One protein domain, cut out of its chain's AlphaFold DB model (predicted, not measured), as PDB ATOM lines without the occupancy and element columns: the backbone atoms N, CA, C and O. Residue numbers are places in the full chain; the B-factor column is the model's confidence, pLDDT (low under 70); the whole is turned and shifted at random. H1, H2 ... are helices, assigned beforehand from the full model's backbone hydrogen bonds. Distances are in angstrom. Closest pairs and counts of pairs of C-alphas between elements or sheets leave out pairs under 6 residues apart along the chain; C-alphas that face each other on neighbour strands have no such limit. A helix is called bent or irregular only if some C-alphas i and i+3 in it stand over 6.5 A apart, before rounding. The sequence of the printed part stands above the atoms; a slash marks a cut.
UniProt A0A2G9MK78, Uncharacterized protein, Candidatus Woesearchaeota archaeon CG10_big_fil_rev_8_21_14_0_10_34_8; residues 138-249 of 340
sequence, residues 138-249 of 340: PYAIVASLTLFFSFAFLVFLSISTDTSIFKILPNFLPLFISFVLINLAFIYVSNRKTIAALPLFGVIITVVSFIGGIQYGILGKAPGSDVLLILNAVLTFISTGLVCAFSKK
ATOM      1  N   PRO A 138     -43.179  34.789  30.713       85.69
ATOM      2  CA  PRO A 138     -42.664  33.523  31.218       85.69
ATOM      3  C   PRO A 138     -42.496  32.502  30.087       85.69
ATOM      4  O   PRO A 138     -43.440  32.232  29.347       85.69
ATOM      5  N   TYR A 139     -41.302  31.912  29.983       85.50
ATOM      6  CA  TYR A 139     -40.944  30.947  28.936       85.50
ATOM      7  C   TYR A 139     -41.998  29.849  28.729       85.50
ATOM      8  O   TYR A 139     -42.388  29.572  27.598       85.50
ATOM      9  N   ALA A 140     -42.516  29.275  29.820       86.69
ATOM     10  CA  ALA A 140     -43.527  28.221  29.752       86.69
ATOM     11  C   ALA A 140     -44.798  28.671  29.009       86.69
ATOM     12  O   ALA A 140     -45.381  27.883  28.268       86.69
ATOM     13  N   ILE A 141     -45.199  29.938  29.160       88.56
ATOM     14  CA  ILE A 141     -46.374  30.504  28.486       88.56
ATOM     15  C   ILE A 141     -46.095  30.648  26.989       88.56
ATOM     16  O   ILE A 141     -46.890  30.180  26.178       88.56
ATOM     17  N   VAL A 142     -44.950  31.232  26.615       90.50
ATOM     18  CA  VAL A 142     -44.582  31.439  25.201       90.50
ATOM     19  C   VAL A 142     -44.425  30.105  24.473       90.50
ATOM     20  O   VAL A 142     -44.972  29.934  23.384       90.50
ATOM     21  N   ALA A 143     -43.731  29.139  25.080       89.25
ATOM     22  CA  ALA A 143     -43.540  27.813  24.504       89.25
ATOM     23  C   ALA A 143     -44.874  27.067  24.326       89.25
ATOM     24  O   ALA A 143     -45.125  26.516  23.255       89.25
ATOM     25  N   SER A 144     -45.759  27.111  25.330       92.44
ATOM     26  CA  SER A 144     -47.085  26.477  25.256       92.44
ATOM     27  C   SER A 144     -47.963  27.111  24.177       92.44
ATOM     28  O   SER A 144     -48.588  26.399  23.394       92.44
ATOM     29  N   LEU A 145     -47.975  28.444  24.091       92.69
ATOM     30  CA  LEU A 145     -48.742  29.178  23.086       92.69
ATOM     31  C   LEU A 145     -48.224  28.898  21.667       92.69
ATOM     32  O   LEU A 145     -49.005  28.680  20.744       92.69
ATOM     33  N   THR A 146     -46.903  28.841  21.498       92.19
ATOM     34  CA  THR A 146     -46.266  28.519  20.214       92.19
ATOM     35  C   THR A 146     -46.595  27.094  19.769       92.19
ATOM     36  O   THR A 146     -46.902  26.863  18.597       92.19
ATOM     37  N   LEU A 147     -46.581  26.137  20.700       92.06
ATOM     38  CA  LEU A 147     -46.957  24.751  20.429       92.06
ATOM     39  C   LEU A 147     -48.445  24.631  20.072       92.06
ATOM     40  O   LEU A 147     -48.788  23.943  19.112       92.06
ATOM     41  N   PHE A 148     -49.314  25.362  20.778       94.38
ATOM     42  CA  PHE A 148     -50.738  25.452  20.463       94.38
ATOM     43  C   PHE A 148     -50.978  25.991  19.046       94.38
ATOM     44  O   PHE A 148     -51.681  25.352  18.267       94.38
ATOM     45  N   PHE A 149     -50.354  27.115  18.672       93.06
ATOM     46  CA  PHE A 149     -50.495  27.673  17.324       93.06
ATOM     47  C   PHE A 149     -49.920  26.758  16.240       93.06
ATOM     48  O   PHE A 149     -50.511  26.644  15.170       93.06
ATOM     49  N   SER A 150     -48.814  26.063  16.522       90.75
ATOM     50  CA  SER A 150     -48.243  25.079  15.596       90.75
ATOM     51  C   SER A 150     -49.218  23.924  15.361       90.75
ATOM     52  O   SER A 150     -49.467  23.552  14.219       90.75
ATOM     53  N   PHE A 151     -49.839  23.397  16.420       91.81
ATOM     54  CA  PHE A 151     -50.853  22.350  16.300       91.81
ATOM     55  C   PHE A 151     -52.113  22.842  15.571       91.81
ATOM     56  O   PHE A 151     -52.601  22.165  14.668       91.81
ATOM     57  N   ALA A 152     -52.605  24.040  15.898       94.31
ATOM     58  CA  ALA A 152     -53.739  24.659  15.213       94.31
ATOM     59  C   ALA A 152     -53.468  24.840  13.711       94.31
ATOM     60  O   ALA A 152     -54.342  24.578  12.888       94.31
ATOM     61  N   PHE A 153     -52.238  25.212  13.344       92.44
ATOM     62  CA  PHE A 153     -51.808  25.292  11.952       92.44
ATOM     63  C   PHE A 153     -51.826  23.924  11.251       92.44
ATOM     64  O   PHE A 153     -52.264  23.837  10.106       92.44
ATOM     65  N   LEU A 154     -51.429  22.837  11.924       91.81
ATOM     66  CA  LEU A 154     -51.535  21.485  11.353       91.81
ATOM     67  C   LEU A 154     -52.986  21.049  11.141       91.81
ATOM     68  O   LEU A 154     -53.298  20.436  10.122       91.81
ATOM     69  N   VAL A 155     -53.878  21.384  12.075       93.50
ATOM     70  CA  VAL A 155     -55.322  21.148  11.919       93.50
ATOM     71  C   VAL A 155     -55.865  21.955  10.738       93.50
ATOM     72  O   VAL A 155     -56.578  21.412   9.899       93.50
ATOM     73  N   PHE A 156     -55.472  23.224  10.618       94.50
ATOM     74  CA  PHE A 156     -55.837  24.065   9.480       94.50
ATOM     75  C   PHE A 156     -55.341  23.489   8.146       94.50
ATOM     76  O   PHE A 156     -56.109  23.436   7.184       94.50
ATOM     77  N   LEU A 157     -54.097  23.004   8.083       90.69
ATOM     78  CA  LEU A 157     -53.568  22.312   6.907       90.69
ATOM     79  C   LEU A 157     -54.369  21.051   6.586       90.69
ATOM     80  O   LEU A 157     -54.678  20.815   5.423       90.69
ATOM     81  N   SER A 158     -54.726  20.261   7.601       92.50
ATOM     82  CA  SER A 158     -55.543  19.052   7.448       92.50
ATOM     83  C   SER A 158     -56.886  19.344   6.799       92.50
ATOM     84  O   SER A 158     -57.239  18.689   5.821       92.50
ATOM     85  N   ILE A 159     -57.578  20.378   7.274       93.12
ATOM     86  CA  ILE A 159     -58.856  20.821   6.710       93.12
ATOM     87  C   ILE A 159     -58.662  21.352   5.283       93.12
ATOM     88  O   ILE A 159     -59.396  20.975   4.377       93.12
ATOM     89  N   SER A 160     -57.652  22.197   5.064       92.06
ATOM     90  CA  SER A 160     -57.436  22.870   3.774       92.06
ATOM     91  C   SER A 160     -57.003  21.924   2.653       92.06
ATOM     92  O   SER A 160     -57.213  22.220   1.481       92.06
ATOM     93  N   THR A 161     -56.369  20.805   3.002       88.25
ATOM     94  CA  THR A 161     -55.850  19.813   2.045       88.25
ATOM     95  C   THR A 161     -56.710  18.555   1.956       88.25
ATOM     96  O   THR A 161     -56.291  17.595   1.310       88.25
ATOM     97  N   ASP A 162     -57.864  18.530   2.635       91.31
ATOM     98  CA  ASP A 162     -58.744  17.358   2.771       91.31
ATOM     99  C   ASP A 162     -57.969  16.067   3.106       91.31
ATOM    100  O   ASP A 162     -58.210  14.968   2.604       91.31
ATOM    101  N   THR A 163     -56.932  16.218   3.929       88.81
ATOM    102  CA  THR A 163     -56.007  15.143   4.270       88.81
ATOM    103  C   THR A 163     -56.086  14.894   5.761       88.81
ATOM    104  O   THR A 163     -55.960  15.814   6.564       88.81
ATOM    105  N   SER A 164     -56.258  13.630   6.149       90.75
ATOM    106  CA  SER A 164     -56.311  13.236   7.560       90.75
ATOM    107  C   SER A 164     -55.098  13.746   8.342       90.75
ATOM    108  O   SER A 164     -53.951  13.578   7.912       90.75
ATOM    109  N   ILE A 165     -55.347  14.285   9.538       88.62
ATOM    110  CA  ILE A 165     -54.305  14.764  10.452       88.62
ATOM    111  C   ILE A 165     -53.247  13.688  10.741       88.62
ATOM    112  O   ILE A 165     -52.069  14.009  10.862       88.62
ATOM    113  N   PHE A 166     -53.625  12.403  10.743       89.06
ATOM    114  CA  PHE A 166     -52.707  11.278  10.953       89.06
ATOM    115  C   PHE A 166     -51.688  11.091   9.823       89.06
ATOM    116  O   PHE A 166     -50.629  10.516  10.055       89.06
ATOM    117  N   LYS A 167     -51.973  11.586   8.612       86.19
ATOM    118  CA  LYS A 167     -51.016  11.599   7.493       86.19
ATOM    119  C   LYS A 167     -50.123  12.838   7.514       86.19
ATOM    120  O   LYS A 167     -48.979  12.770   7.079       86.19
ATOM    121  N   ILE A 168     -50.631  13.962   8.017       86.94
ATOM    122  CA  ILE A 168     -49.889  15.228   8.087       86.94
ATOM    123  C   ILE A 168     -48.917  15.227   9.264       86.94
ATOM    124  O   ILE A 168     -47.766  15.614   9.101       86.94
ATOM    125  N   LEU A 169     -49.357  14.765  10.435       89.00
ATOM    126  CA  LEU A 169     -48.596  14.851  11.679       89.00
ATOM    127  C   LEU A 169     -47.186  14.228  11.586       89.00
ATOM    128  O   LEU A 169     -46.242  14.901  12.002       89.00
ATOM    129  N   PRO A 170     -46.983  13.030  10.994       89.50
ATOM    130  CA  PRO A 170     -45.643  12.468  10.824       89.50
ATOM    131  C   PRO A 170     -44.724  13.372   9.994       89.50
ATOM    132  O   PRO A 170     -43.571  13.569  10.363       89.50
ATOM    133  N   ASN A 171     -45.246  14.012   8.941       89.56
ATOM    134  CA  ASN A 171     -44.477  14.921   8.081       89.56
ATOM    135  C   ASN A 171     -44.022  16.203   8.793       89.56
ATOM    136  O   ASN A 171     -43.119  16.880   8.305       89.56
ATOM    137  N   PHE A 172     -44.615  16.523   9.945       92.62
ATOM    138  CA  PHE A 172     -44.217  17.639  10.804       92.62
ATOM    139  C   PHE A 172     -43.516  17.200  12.097       92.62
ATOM    140  O   PHE A 172     -43.164  18.034  12.929       92.62
ATOM    141  N   LEU A 173     -43.240  15.903  12.270       92.44
ATOM    142  CA  LEU A 173     -42.453  15.396  13.396       92.44
ATOM    143  C   LEU A 173     -41.078  16.093  13.525       92.44
ATOM    144  O   LEU A 173     -40.708  16.446  14.648       92.44
ATOM    145  N   PRO A 174     -40.335  16.376  12.427       94.50
ATOM    146  CA  PRO A 174     -39.055  17.087  12.506       94.50
ATOM    147  C   PRO A 174     -39.149  18.480  13.136       94.50
ATOM    148  O   PRO A 174     -38.231  18.880  13.860       94.50
ATOM    149  N   LEU A 175     -40.256  19.201  12.921       94.50
ATOM    150  CA  LEU A 175     -40.518  20.483  13.575       94.50
ATOM    151  C   LEU A 175     -40.632  20.316  15.089       94.50
ATOM    152  O   LEU A 175     -39.978  21.045  15.830       94.50
ATOM    153  N   PHE A 176     -41.409  19.339  15.567       93.62
ATOM    154  CA  PHE A 176     -41.597  19.132  17.006       93.62
ATOM    155  C   PHE A 176     -40.315  18.672  17.697       93.62
ATOM    156  O   PHE A 176     -39.992  19.170  18.775       93.62
ATOM    157  N   ILE A 177     -39.553  17.777  17.064       93.88
ATOM    158  CA  ILE A 177     -38.248  17.331  17.572       93.88
ATOM    159  C   ILE A 177     -37.304  18.528  17.711       93.88
ATOM    160  O   ILE A 177     -36.713  18.740  18.771       93.88
ATOM    161  N   SER A 178     -37.206  19.351  16.666       95.06
ATOM    162  CA  SER A 178     -36.352  20.542  16.669       95.06
ATOM    163  C   SER A 178     -36.805  21.556  17.709       95.06
ATOM    164  O   SER A 178     -35.980  22.090  18.445       95.06
ATOM    165  N   PHE A 179     -38.116  21.776  17.822       93.44
ATOM    166  CA  PHE A 179     -38.690  22.653  18.830       93.44
ATOM    167  C   PHE A 179     -38.307  22.179  20.233       93.44
ATOM    168  O   PHE A 179     -37.744  22.968  20.986       93.44
ATOM    169  N   VAL A 180     -38.516  20.907  20.584       93.56
ATOM    170  CA  VAL A 180     -38.160  20.366  21.909       93.56
ATOM    171  C   VAL A 180     -36.661  20.502  22.192       93.56
ATOM    172  O   VAL A 180     -36.289  20.988  23.260       93.56
ATOM    173  N   LEU A 181     -35.794  20.138  21.243       94.56
ATOM    174  CA  LEU A 181     -34.340  20.206  21.433       94.56
ATOM    175  C   LEU A 181     -33.838  21.641  21.604       94.56
ATOM    176  O   LEU A 181     -33.014  21.902  22.480       94.56
ATOM    177  N   ILE A 182     -34.356  22.586  20.816       93.12
ATOM    178  CA  ILE A 182     -33.998  24.002  20.945       93.12
ATOM    179  C   ILE A 182     -34.530  24.596  22.245       93.12
ATOM    180  O   ILE A 182     -33.824  25.362  22.894       93.12
ATOM    181  N   ASN A 183     -35.733  24.216  22.665       88.44
ATOM    182  CA  ASN A 183     -36.307  24.632  23.941       88.44
ATOM    183  C   ASN A 183     -35.478  24.121  25.133       88.44
ATOM    184  O   ASN A 183     -35.192  24.880  26.059       88.44
ATOM    185  N   LEU A 184     -34.996  22.874  25.083       90.31
ATOM    186  CA  LEU A 184     -34.029  22.363  26.059       90.31
ATOM    187  C   LEU A 184     -32.717  23.156  26.006       90.31
ATOM    188  O   LEU A 184     -32.249  23.632  27.038       90.31
ATOM    189  N   ALA A 185     -32.147  23.370  24.816       90.25
ATOM    190  CA  ALA A 185     -30.918  24.144  24.654       90.25
ATOM    191  C   ALA A 185     -31.056  25.581  25.192       90.25
ATOM    192  O   ALA A 185     -30.154  26.077  25.865       90.25
ATOM    193  N   PHE A 186     -32.201  26.232  24.975       88.62
ATOM    194  CA  PHE A 186     -32.498  27.576  25.473       88.62
ATOM    195  C   PHE A 186     -32.375  27.670  27.001       88.62
ATOM    196  O   PHE A 186     -31.830  28.649  27.518       88.62
ATOM    197  N   ILE A 187     -32.794  26.629  27.732       86.19
ATOM    198  CA  ILE A 187     -32.652  26.559  29.194       86.19
ATOM    199  C   ILE A 187     -31.164  26.584  29.588       86.19
ATOM    200  O   ILE A 187     -30.763  27.386  30.436       86.19
ATOM    201  N   TYR A 188     -30.320  25.791  28.926       87.12
ATOM    202  CA  TYR A 188     -28.904  25.638  29.288       87.12
ATOM    203  C   TYR A 188     -27.981  26.750  28.755       87.12
ATOM    204  O   TYR A 188     -26.949  27.040  29.357       87.12
ATOM    205  N   VAL A 189     -28.333  27.421  27.657       85.88
ATOM    206  CA  VAL A 189     -27.438  28.371  26.970       85.88
ATOM    207  C   VAL A 189     -27.487  29.765  27.602       85.88
ATOM    208  O   VAL A 189     -28.438  30.513  27.401       85.88
ATOM    209  N   SER A 190     -26.466  30.153  28.369       76.69
ATOM    210  CA  SER A 190     -26.442  31.440  29.100       76.69
ATOM    211  C   SER A 190     -25.964  32.651  28.291       76.69
ATOM    212  O   SER A 190     -26.154  33.786  28.719       76.69
ATOM    213  N   ASN A 191     -25.332  32.452  27.134       81.50
ATOM    214  CA  ASN A 191     -24.772  33.553  26.352       81.50
ATOM    215  C   ASN A 191     -25.817  34.125  25.369       81.50
ATOM    216  O   ASN A 191     -26.372  33.407  24.536       81.50
ATOM    217  N   ARG A 192     -26.067  35.442  25.435       76.88
ATOM    218  CA  ARG A 192     -27.032  36.138  24.558       76.88
ATOM    219  C   ARG A 192     -26.725  35.942  23.067       76.88
ATOM    220  O   ARG A 192     -27.648  35.751  22.282       76.88
ATOM    221  N   LYS A 193     -25.443  35.911  22.674       82.62
ATOM    222  CA  LYS A 193     -25.045  35.701  21.268       82.62
ATOM    223  C   LYS A 193     -25.428  34.312  20.758       82.62
ATOM    224  O   LYS A 193     -25.850  34.170  19.619       82.62
ATOM    225  N   THR A 194     -25.311  33.294  21.607       84.62
ATOM    226  CA  THR A 194     -25.692  31.920  21.257       84.62
ATOM    227  C   THR A 194     -27.205  31.722  21.255       84.62
ATOM    228  O   THR A 194     -27.695  30.963  20.431       84.62
ATOM    229  N   ILE A 195     -27.955  32.444  22.101       86.62
ATOM    230  CA  ILE A 195     -29.429  32.424  22.077       86.62
ATOM    231  C   ILE A 195     -29.954  32.945  20.734       86.62
ATOM    232  O   ILE A 195     -30.827  32.324  20.140       86.62
ATOM    233  N   ALA A 196     -29.377  34.031  20.210       87.31
ATOM    234  CA  ALA A 196     -29.769  34.584  18.911       87.31
ATOM    235  C   ALA A 196     -29.534  33.618  17.731       87.31
ATOM    236  O   ALA A 196     -30.199  33.731  16.705       87.31
ATOM    237  N   ALA A 197     -28.616  32.656  17.873       92.81
ATOM    238  CA  ALA A 197     -28.334  31.644  16.857       92.81
ATOM    239  C   ALA A 197     -29.231  30.394  16.965       92.81
ATOM    240  O   ALA A 197     -29.273  29.597  16.028       92.81
ATOM    241  N   LEU A 198     -29.958  30.204  18.076       92.88
ATOM    242  CA  LEU A 198     -30.799  29.021  18.297       92.88
ATOM    243  C   LEU A 198     -31.850  28.784  17.199       92.88
ATOM    244  O   LEU A 198     -32.019  27.622  16.824       92.88
ATOM    245  N   PRO A 199     -32.506  29.808  16.619       94.94
ATOM    246  CA  PRO A 199     -33.454  29.573  15.534       94.94
ATOM    247  C   PRO A 199     -32.819  28.940  14.294       94.94
ATOM    248  O   PRO A 199     -33.396  28.037  13.691       94.94
ATOM    249  N   LEU A 200     -31.591  29.344  13.952       95.06
ATOM    250  CA  LEU A 200     -30.835  28.746  12.847       95.06
ATOM    251  C   LEU A 200     -30.446  27.297  13.157       95.06
ATOM    252  O   LEU A 200     -30.597  26.428  12.300       95.06
ATOM    253  N   PHE A 201     -30.010  27.009  14.388       94.69
ATOM    254  CA  PHE A 201     -29.768  25.629  14.814       94.69
ATOM    255  C   PHE A 201     -31.039  24.775  14.732       94.69
ATOM    256  O   PHE A 201     -30.970  23.631  14.292       94.69
ATOM    257  N   GLY A 202     -32.202  25.335  15.078       95.56
ATOM    258  CA  GLY A 202     -33.492  24.659  14.941       95.56
ATOM    259  C   GLY A 202     -33.792  24.259  13.498       95.56
ATOM    260  O   GLY A 202     -34.187  23.121  13.247       95.56
ATOM    261  N   VAL A 203     -33.539  25.157  12.543       97.12
ATOM    262  CA  VAL A 203     -33.683  24.863  11.108       97.12
ATOM    263  C   VAL A 203     -32.761  23.721  10.685       97.12
ATOM    264  O   VAL A 203     -33.221  22.781  10.040       97.12
ATOM    265  N   ILE A 204     -31.487  23.749  11.087       96.81
ATOM    266  CA  ILE A 204     -30.524  22.689  10.753       96.81
ATOM    267  C   ILE A 204     -30.993  21.336  11.302       96.81
ATOM    268  O   ILE A 204     -31.031  20.357  10.557       96.81
ATOM    269  N   ILE A 205     -31.411  21.281  12.572       96.50
ATOM    270  CA  ILE A 205     -31.940  20.054  13.191       96.50
ATOM    271  C   ILE A 205     -33.182  19.568  12.436       96.50
ATOM    272  O   ILE A 205     -33.312  18.367  12.194       96.50
ATOM    273  N   THR A 206     -34.056  20.483  12.005       96.94
ATOM    274  CA  THR A 206     -35.274  20.148  11.251       96.94
ATOM    275  C   THR A 206     -34.923  19.496   9.922       96.94
ATOM    276  O   THR A 206     -35.451  18.433   9.606       96.94
ATOM    277  N   VAL A 207     -34.004  20.098   9.164       96.06
ATOM    278  CA  VAL A 207     -33.577  19.595   7.854       96.06
ATOM    279  C   VAL A 207     -32.917  18.225   7.988       96.06
ATOM    280  O   VAL A 207     -33.293  17.293   7.279       96.06
ATOM    281  N   VAL A 208     -31.988  18.068   8.936       96.00
ATOM    282  CA  VAL A 208     -31.301  16.789   9.184       96.00
ATOM    283  C   VAL A 208     -32.295  15.705   9.607       96.00
ATOM    284  O   VAL A 208     -32.268  14.601   9.064       96.00
ATOM    285  N   SER A 209     -33.216  16.021  10.521       94.50
ATOM    286  CA  SER A 209     -34.235  15.074  10.994       94.50
ATOM    287  C   SER A 209     -35.219  14.686   9.888       94.50
ATOM    288  O   SER A 209     -35.638  13.534   9.818       94.50
ATOM    289  N   PHE A 210     -35.574  15.618   8.999       94.12
ATOM    290  CA  PHE A 210     -36.463  15.357   7.867       94.12
ATOM    291  C   PHE A 210     -35.791  14.476   6.805       94.12
ATOM    292  O   PHE A 210     -36.367  13.475   6.382       94.12
ATOM    293  N   ILE A 211     -34.548  14.787   6.417       92.56
ATOM    294  CA  ILE A 211     -33.777  13.965   5.469       92.56
ATOM    295  C   ILE A 211     -33.579  12.556   6.036       92.56
ATOM    296  O   ILE A 211     -33.847  11.576   5.340       92.56
ATOM    297  N   GLY A 212     -33.181  12.449   7.307       92.31
ATOM    298  CA  GLY A 212     -33.068  11.167   7.998       92.31
ATOM    299  C   GLY A 212     -34.400  10.412   8.015       92.31
ATOM    300  O   GLY A 212     -34.451   9.244   7.641       92.31
ATOM    301  N   GLY A 213     -35.502  11.083   8.354       91.25
ATOM    302  CA  GLY A 213     -36.837  10.480   8.369       91.25
ATOM    303  C   GLY A 213     -37.268   9.905   7.015       91.25
ATOM    304  O   GLY A 213     -37.846   8.820   6.976       91.25
ATOM    305  N   ILE A 214     -36.940  10.579   5.906       90.25
ATOM    306  CA  ILE A 214     -37.173  10.059   4.548       90.25
ATOM    307  C   ILE A 214     -36.267   8.859   4.249       90.25
ATOM    308  O   ILE A 214     -36.726   7.873   3.671       90.25
ATOM    309  N   GLN A 215     -34.983   8.934   4.611       89.00
ATOM    310  CA  GLN A 215     -34.012   7.869   4.345       89.00
ATOM    311  C   GLN A 215     -34.359   6.567   5.078       89.00
ATOM    312  O   GLN A 215     -34.260   5.497   4.484       89.00
ATOM    313  N   TYR A 216     -34.819   6.657   6.328       88.00
ATOM    314  CA  TYR A 216     -35.205   5.504   7.147       88.00
ATOM    315  C   TYR A 216     -36.660   5.046   6.938       88.00
ATOM    316  O   TYR A 216     -37.126   4.157   7.646       88.00
ATOM    317  N   GLY A 217     -37.393   5.633   5.984       81.38
ATOM    318  CA  GLY A 217     -38.767   5.231   5.650       81.38
ATOM    319  C   GLY A 217     -39.818   5.577   6.712       81.38
ATOM    320  O   GLY A 217     -40.938   5.080   6.646       81.38
ATOM    321  N   ILE A 218     -39.471   6.432   7.678       79.75
ATOM    322  CA  ILE A 218     -40.386   6.931   8.716       79.75
ATOM    323  C   ILE A 218     -41.320   7.992   8.118       79.75
ATOM    324  O   ILE A 218     -42.497   8.070   8.467       79.75
ATOM    325  N   LEU A 219     -40.792   8.804   7.199       82.12
ATOM    326  CA  LEU A 219     -41.540   9.795   6.434       82.12
ATOM    327  C   LEU A 219     -41.855   9.236   5.048       82.12
ATOM    328  O   LEU A 219     -40.977   8.715   4.356       82.12
ATOM    329  N   GLY A 220     -43.112   9.359   4.625       70.00
ATOM    330  CA  GLY A 220     -43.514   8.951   3.284       70.00
ATOM    331  C   GLY A 220     -42.823   9.811   2.224       70.00
ATOM    332  O   GLY A 220     -42.831  11.038   2.318       70.00
ATOM    333  N   LYS A 221     -42.267   9.182   1.181       69.62
ATOM    334  CA  LYS A 221     -41.822   9.879  -0.039       69.62
ATOM    335  C   LYS A 221     -43.049  10.334  -0.835       69.62
ATOM    336  O   LYS A 221     -43.426   9.713  -1.824       69.62
ATOM    337  N   ALA A 222     -43.723  11.369  -0.347       66.62
ATOM    338  CA  ALA A 222     -44.861  11.967  -1.023       66.62
ATOM    339  C   ALA A 222     -44.386  13.020  -2.042       66.62
ATOM    340  O   ALA A 222     -43.419  13.739  -1.767       66.62
ATOM    341  N   PRO A 223     -45.057  13.154  -3.200       70.12
ATOM    342  CA  PRO A 223     -44.844  14.296  -4.081       70.12
ATOM    343  C   PRO A 223     -45.095  15.593  -3.298       70.12
ATOM    344  O   PRO A 223     -46.095  15.715  -2.594       70.12
ATOM    345  N   GLY A 224     -44.156  16.541  -3.379       80.69
ATOM    346  CA  GLY A 224     -44.182  17.767  -2.568       80.69
ATOM    347  C   GLY A 224     -43.395  17.696  -1.252       80.69
ATOM    348  O   GLY A 224     -43.520  18.602  -0.428       80.69
ATOM    349  N   SER A 225     -42.550  16.675  -1.050       83.44
ATOM    350  CA  SER A 225     -41.635  16.585   0.102       83.44
ATOM    351  C   SER A 225     -40.772  17.835   0.295       83.44
ATOM    352  O   SER A 225     -40.522  18.232   1.429       83.44
ATOM    353  N   ASP A 226     -40.366  18.487  -0.795       87.56
ATOM    354  CA  ASP A 226     -39.541  19.699  -0.747       87.56
ATOM    355  C   ASP A 226     -40.319  20.882  -0.162       87.56
ATOM    356  O   ASP A 226     -39.800  21.643   0.653       87.56
ATOM    357  N   VAL A 227     -41.605  20.992  -0.507       89.62
ATOM    358  CA  VAL A 227     -42.506  22.011   0.045       89.62
ATOM    359  C   VAL A 227     -42.725  21.764   1.538       89.62
ATOM    360  O   VAL A 227     -42.673  22.703   2.332       89.62
ATOM    361  N   LEU A 228     -42.905  20.502   1.941       90.00
ATOM    362  CA  LEU A 228     -43.037  20.121   3.350       90.00
ATOM    363  C   LEU A 228     -41.762  20.414   4.148       90.00
ATOM    364  O   LEU A 228     -41.856  20.901   5.275       90.00
ATOM    365  N   LEU A 229     -40.582  20.163   3.578       93.12
ATOM    366  CA  LEU A 229     -39.299  20.494   4.198       93.12
ATOM    367  C   LEU A 229     -39.166  22.003   4.429       93.12
ATOM    368  O   LEU A 229     -38.847  22.428   5.540       93.12
ATOM    369  N   ILE A 230     -39.442  22.810   3.398       94.38
ATOM    370  CA  ILE A 230     -39.394  24.276   3.486       94.38
ATOM    371  C   ILE A 230     -40.366  24.772   4.557       94.38
ATOM    372  O   ILE A 230     -39.996  25.588   5.399       94.38
ATOM    373  N   LEU A 231     -41.592  24.249   4.570       93.06
ATOM    374  CA  LEU A 231     -42.609  24.660   5.528       93.06
ATOM    375  C   LEU A 231     -42.220  24.301   6.969       93.06
ATOM    376  O   LEU A 231     -42.340  25.141   7.860       93.06
ATOM    377  N   ASN A 232     -41.680  23.098   7.194       94.81
ATOM    378  CA  ASN A 232     -41.117  22.699   8.485       94.81
ATOM    379  C   ASN A 232     -39.979  23.636   8.918       94.81
ATOM    380  O   ASN A 232     -39.966  24.095  10.055       94.81
ATOM    381  N   ALA A 233     -39.045  23.959   8.019       95.75
ATOM    382  CA  ALA A 233     -37.925  24.847   8.316       95.75
ATOM    383  C   ALA A 233     -38.391  26.263   8.695       95.75
ATOM    384  O   ALA A 233     -37.949  26.809   9.708       95.75
ATOM    385  N   VAL A 234     -39.319  26.842   7.925       96.06
ATOM    386  CA  VAL A 234     -39.880  28.178   8.185       96.06
ATOM    387  C   VAL A 234     -40.614  28.212   9.524       96.06
ATOM    388  O   VAL A 234     -40.368  29.099  10.340       96.06
ATOM    389  N   LEU A 235     -41.477  27.231   9.790       94.69
ATOM    390  CA  LEU A 235     -42.213  27.168  11.050       94.69
ATOM    391  C   LEU A 235     -41.290  26.927  12.246       94.69
ATOM    392  O   LEU A 235     -41.495  27.542  13.291       94.69
ATOM    393  N   THR A 236     -40.248  26.099  12.113       95.88
ATOM    394  CA  THR A 236     -39.232  25.946  13.164       95.88
ATOM    395  C   THR A 236     -38.517  27.267  13.422       95.88
ATOM    396  O   THR A 236     -38.381  27.659  14.578       95.88
ATOM    397  N   PHE A 237     -38.099  27.990  12.379       96.25
ATOM    398  CA  PHE A 237     -37.439  29.286  12.537       96.25
ATOM    399  C   PHE A 237     -38.331  30.297  13.271       96.25
ATOM    400  O   PHE A 237     -37.893  30.922  14.235       96.25
ATOM    401  N   ILE A 238     -39.597  30.419  12.861       94.81
ATOM    402  CA  ILE A 238     -40.555  31.346  13.478       94.81
ATOM    403  C   ILE A 238     -40.856  30.936  14.921       94.81
ATOM    404  O   ILE A 238     -40.768  31.767  15.821       94.81
ATOM    405  N   SER A 239     -41.181  29.664  15.169       93.50
ATOM    406  CA  SER A 239     -41.544  29.175  16.507       93.50
ATOM    407  C   SER A 239     -40.396  29.320  17.508       93.50
ATOM    408  O   SER A 239     -40.580  29.858  18.599       93.50
ATOM    409  N   THR A 240     -39.187  28.906  17.131       92.62
ATOM    410  CA  THR A 240     -37.997  29.053  17.982       92.62
ATOM    411  C   THR A 240     -37.575  30.514  18.128       92.62
ATOM    412  O   THR A 240     -37.165  30.919  19.216       92.62
ATOM    413  N   GLY A 241     -37.731  31.328  17.079       91.69
ATOM    414  CA  GLY A 241     -37.505  32.770  17.108       91.69
ATOM    415  C   GLY A 241     -38.435  33.489  18.083       91.69
ATOM    416  O   GLY A 241     -37.960  34.275  18.898       91.69
ATOM    417  N   LEU A 242     -39.733  33.167  18.071       91.19
ATOM    418  CA  LEU A 242     -40.713  33.702  19.021       91.19
ATOM    419  C   LEU A 242     -40.350  33.344  20.461       91.19
ATOM    420  O   LEU A 242     -40.330  34.218  21.328       91.19
ATOM    421  N   VAL A 243     -39.994  32.081  20.715       89.75
ATOM    422  CA  VAL A 243     -39.538  31.656  22.043       89.75
ATOM    423  C   VAL A 243     -38.291  32.439  22.454       89.75
ATOM    424  O   VAL A 243     -38.273  32.992  23.548       89.75
ATOM    425  N   CYS A 244     -37.282  32.563  21.593       89.00
ATOM    426  CA  CYS A 244     -36.042  33.263  21.935       89.00
ATOM    427  C   CYS A 244     -36.229  34.778  22.124       89.00
ATOM    428  O   CYS A 244     -35.557  35.365  22.969       89.00
ATOM    429  N   ALA A 245     -37.118  35.410  21.354       86.56
ATOM    430  CA  ALA A 245     -37.340  36.854  21.384       86.56
ATOM    431  C   ALA A 245     -38.253  37.300  22.536       86.56
ATOM    432  O   ALA A 245     -38.006  38.340  23.145       86.56
ATOM    433  N   PHE A 246     -39.294  36.520  22.844       86.25
ATOM    434  CA  PHE A 246     -40.337  36.913  23.798       86.25
ATOM    435  C   PHE A 246     -40.271  36.177  25.137       86.25
ATOM    436  O   PHE A 246     -40.957  36.579  26.078       86.25
ATOM    437  N   SER A 247     -39.459  35.124  25.273       83.69
ATOM    438  CA  SER A 247     -39.331  34.425  26.553       83.69
ATOM    439  C   SER A 247     -38.347  35.120  27.479       83.69
ATOM    440  O   SER A 247     -37.173  35.312  27.164       83.69
ATOM    441  N   LYS A 248     -38.802  35.398  28.698       74.44
ATOM    442  CA  LYS A 248     -37.928  35.743  29.810       74.44
ATOM    443  C   LYS A 248     -37.201  34.479  30.256       74.44
ATOM    444  O   LYS A 248     -37.835  33.532  30.736       74.44
ATOM    445  N   LYS A 249     -35.874  34.458  30.121       64.81
ATOM    446  CA  LYS A 249     -35.067  33.395  30.719       64.81
ATOM    447  C   LYS A 249     -35.214  33.487  32.245       64.81
ATOM    448  O   LYS A 249     -35.083  34.567  32.824       64.81
TER     449      LYS A 249
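AT A GLANCE: This is residues 138 to 249 of the 340 residues of an uncharacterized protein of Candidatus Woesearchaeota archaeon CG10_big_fil_rev_8_21_14_0_10_34_8 (UniProt A0A2G9MK78). Four long helices, H1, H3, H4 and H5, make an up-and-down bundle, in which H3, H4 and H5 pack together in a triangle and H1 packs on H5 on the side away from H4. The short helix H2 runs crosswise near one end of the bundle and bridges the gap from the end of H1 to the start of H3. The printed part has 112 residues with five named helices in the order H1, H2, H3, H4, H5 and no named strand, and its class is all helix. It is compact, with a radius of gyration of the C-alphas of 14.3 A, and its C-alphas span 41 by 27 by 17 A along the three main axes.

HOW THE PARTS SIT: H1, residues 139 to 160, touches H2, residues 165 to 171, with residues 154 to 158 alone; the closest C-alphas are those of Ser 158 and Ile 165, 5.4 A apart. These two run opposite ways at a steep tilt of 64 degrees. H2 and H3, residues 173 to 188, meet only through their link. H1 and H3 are close but not clearly touching: their closest C-alphas, those of Ala 143 and Asn 183, are 7.9 A apart. H3 and H4, residues 192 to 215, form a helical hairpin, two touching helices that run opposite ways, at a shallow tilt of 28 degrees; their closest C-alphas are those of Pro 174 and Thr 206, 5.0 A apart. H4 is irregular, with the C-alphas of Ala 196 and Pro 199 7.1 A apart, and has a kink of 37 degrees near residue 200. H5, residues 225 to 246, is the hub, touching H1, H3 and H4. It forms a second helical hairpin with H4, at a shallow tilt of 24 degrees, opposite ways; the closest C-alphas are those of Pro 199 and Phe 237, 5.0 A apart. H5 touches H3 the same way at a shallow tilt of 25 degrees, with Leu 175 and Asn 232 as the closest C-alphas, 5.6 A apart. H1 and H5 touch at a shallow tilt of 26 degrees, opposite ways; their closest C-alphas are those of Val 142 and Val 243, 6.0 A apart. H1 and H4 are apart. In H1, H3 and H5 every O i to N i+4 pair is within hydrogen-bond range, against 17 of 20 in H4 and 1 of 3 in H2, where 2 of 4 O i to N i+3 pairs are within range.

IN THESE COORDINATES: H1 begins at C-alpha 139, at (-40.944, 30.947, 28.936), and is 31.2 A from first to last C-alpha. H2, seven residues, is 10.1 A long. H3 is 23.3 A long and ends at C-alpha 188, at (-28.904, 25.638, 29.288). H4 has 24 residues, the most of the five helices, and is 35.4 A long. H5 is 31.2 A long and ends at C-alpha 246, at (-40.337, 36.913, 23.798).

THE WHOLE: The two C-alphas farthest apart are those of Asp 162 and Asn 191, 44.4 A, while the first and last printed C-alphas, of Pro 138 and Lys 249, are 7.6 A apart. The printed part has no cut. The links from H1 to H2, H2 to H3 and H3 to H4 are tight, the link of 9 residues from H4 to H5 is short, and no link is long. The mean pLDDT of the printed part is 89.5, and residues 221 to 222 and residue 249 are under 70.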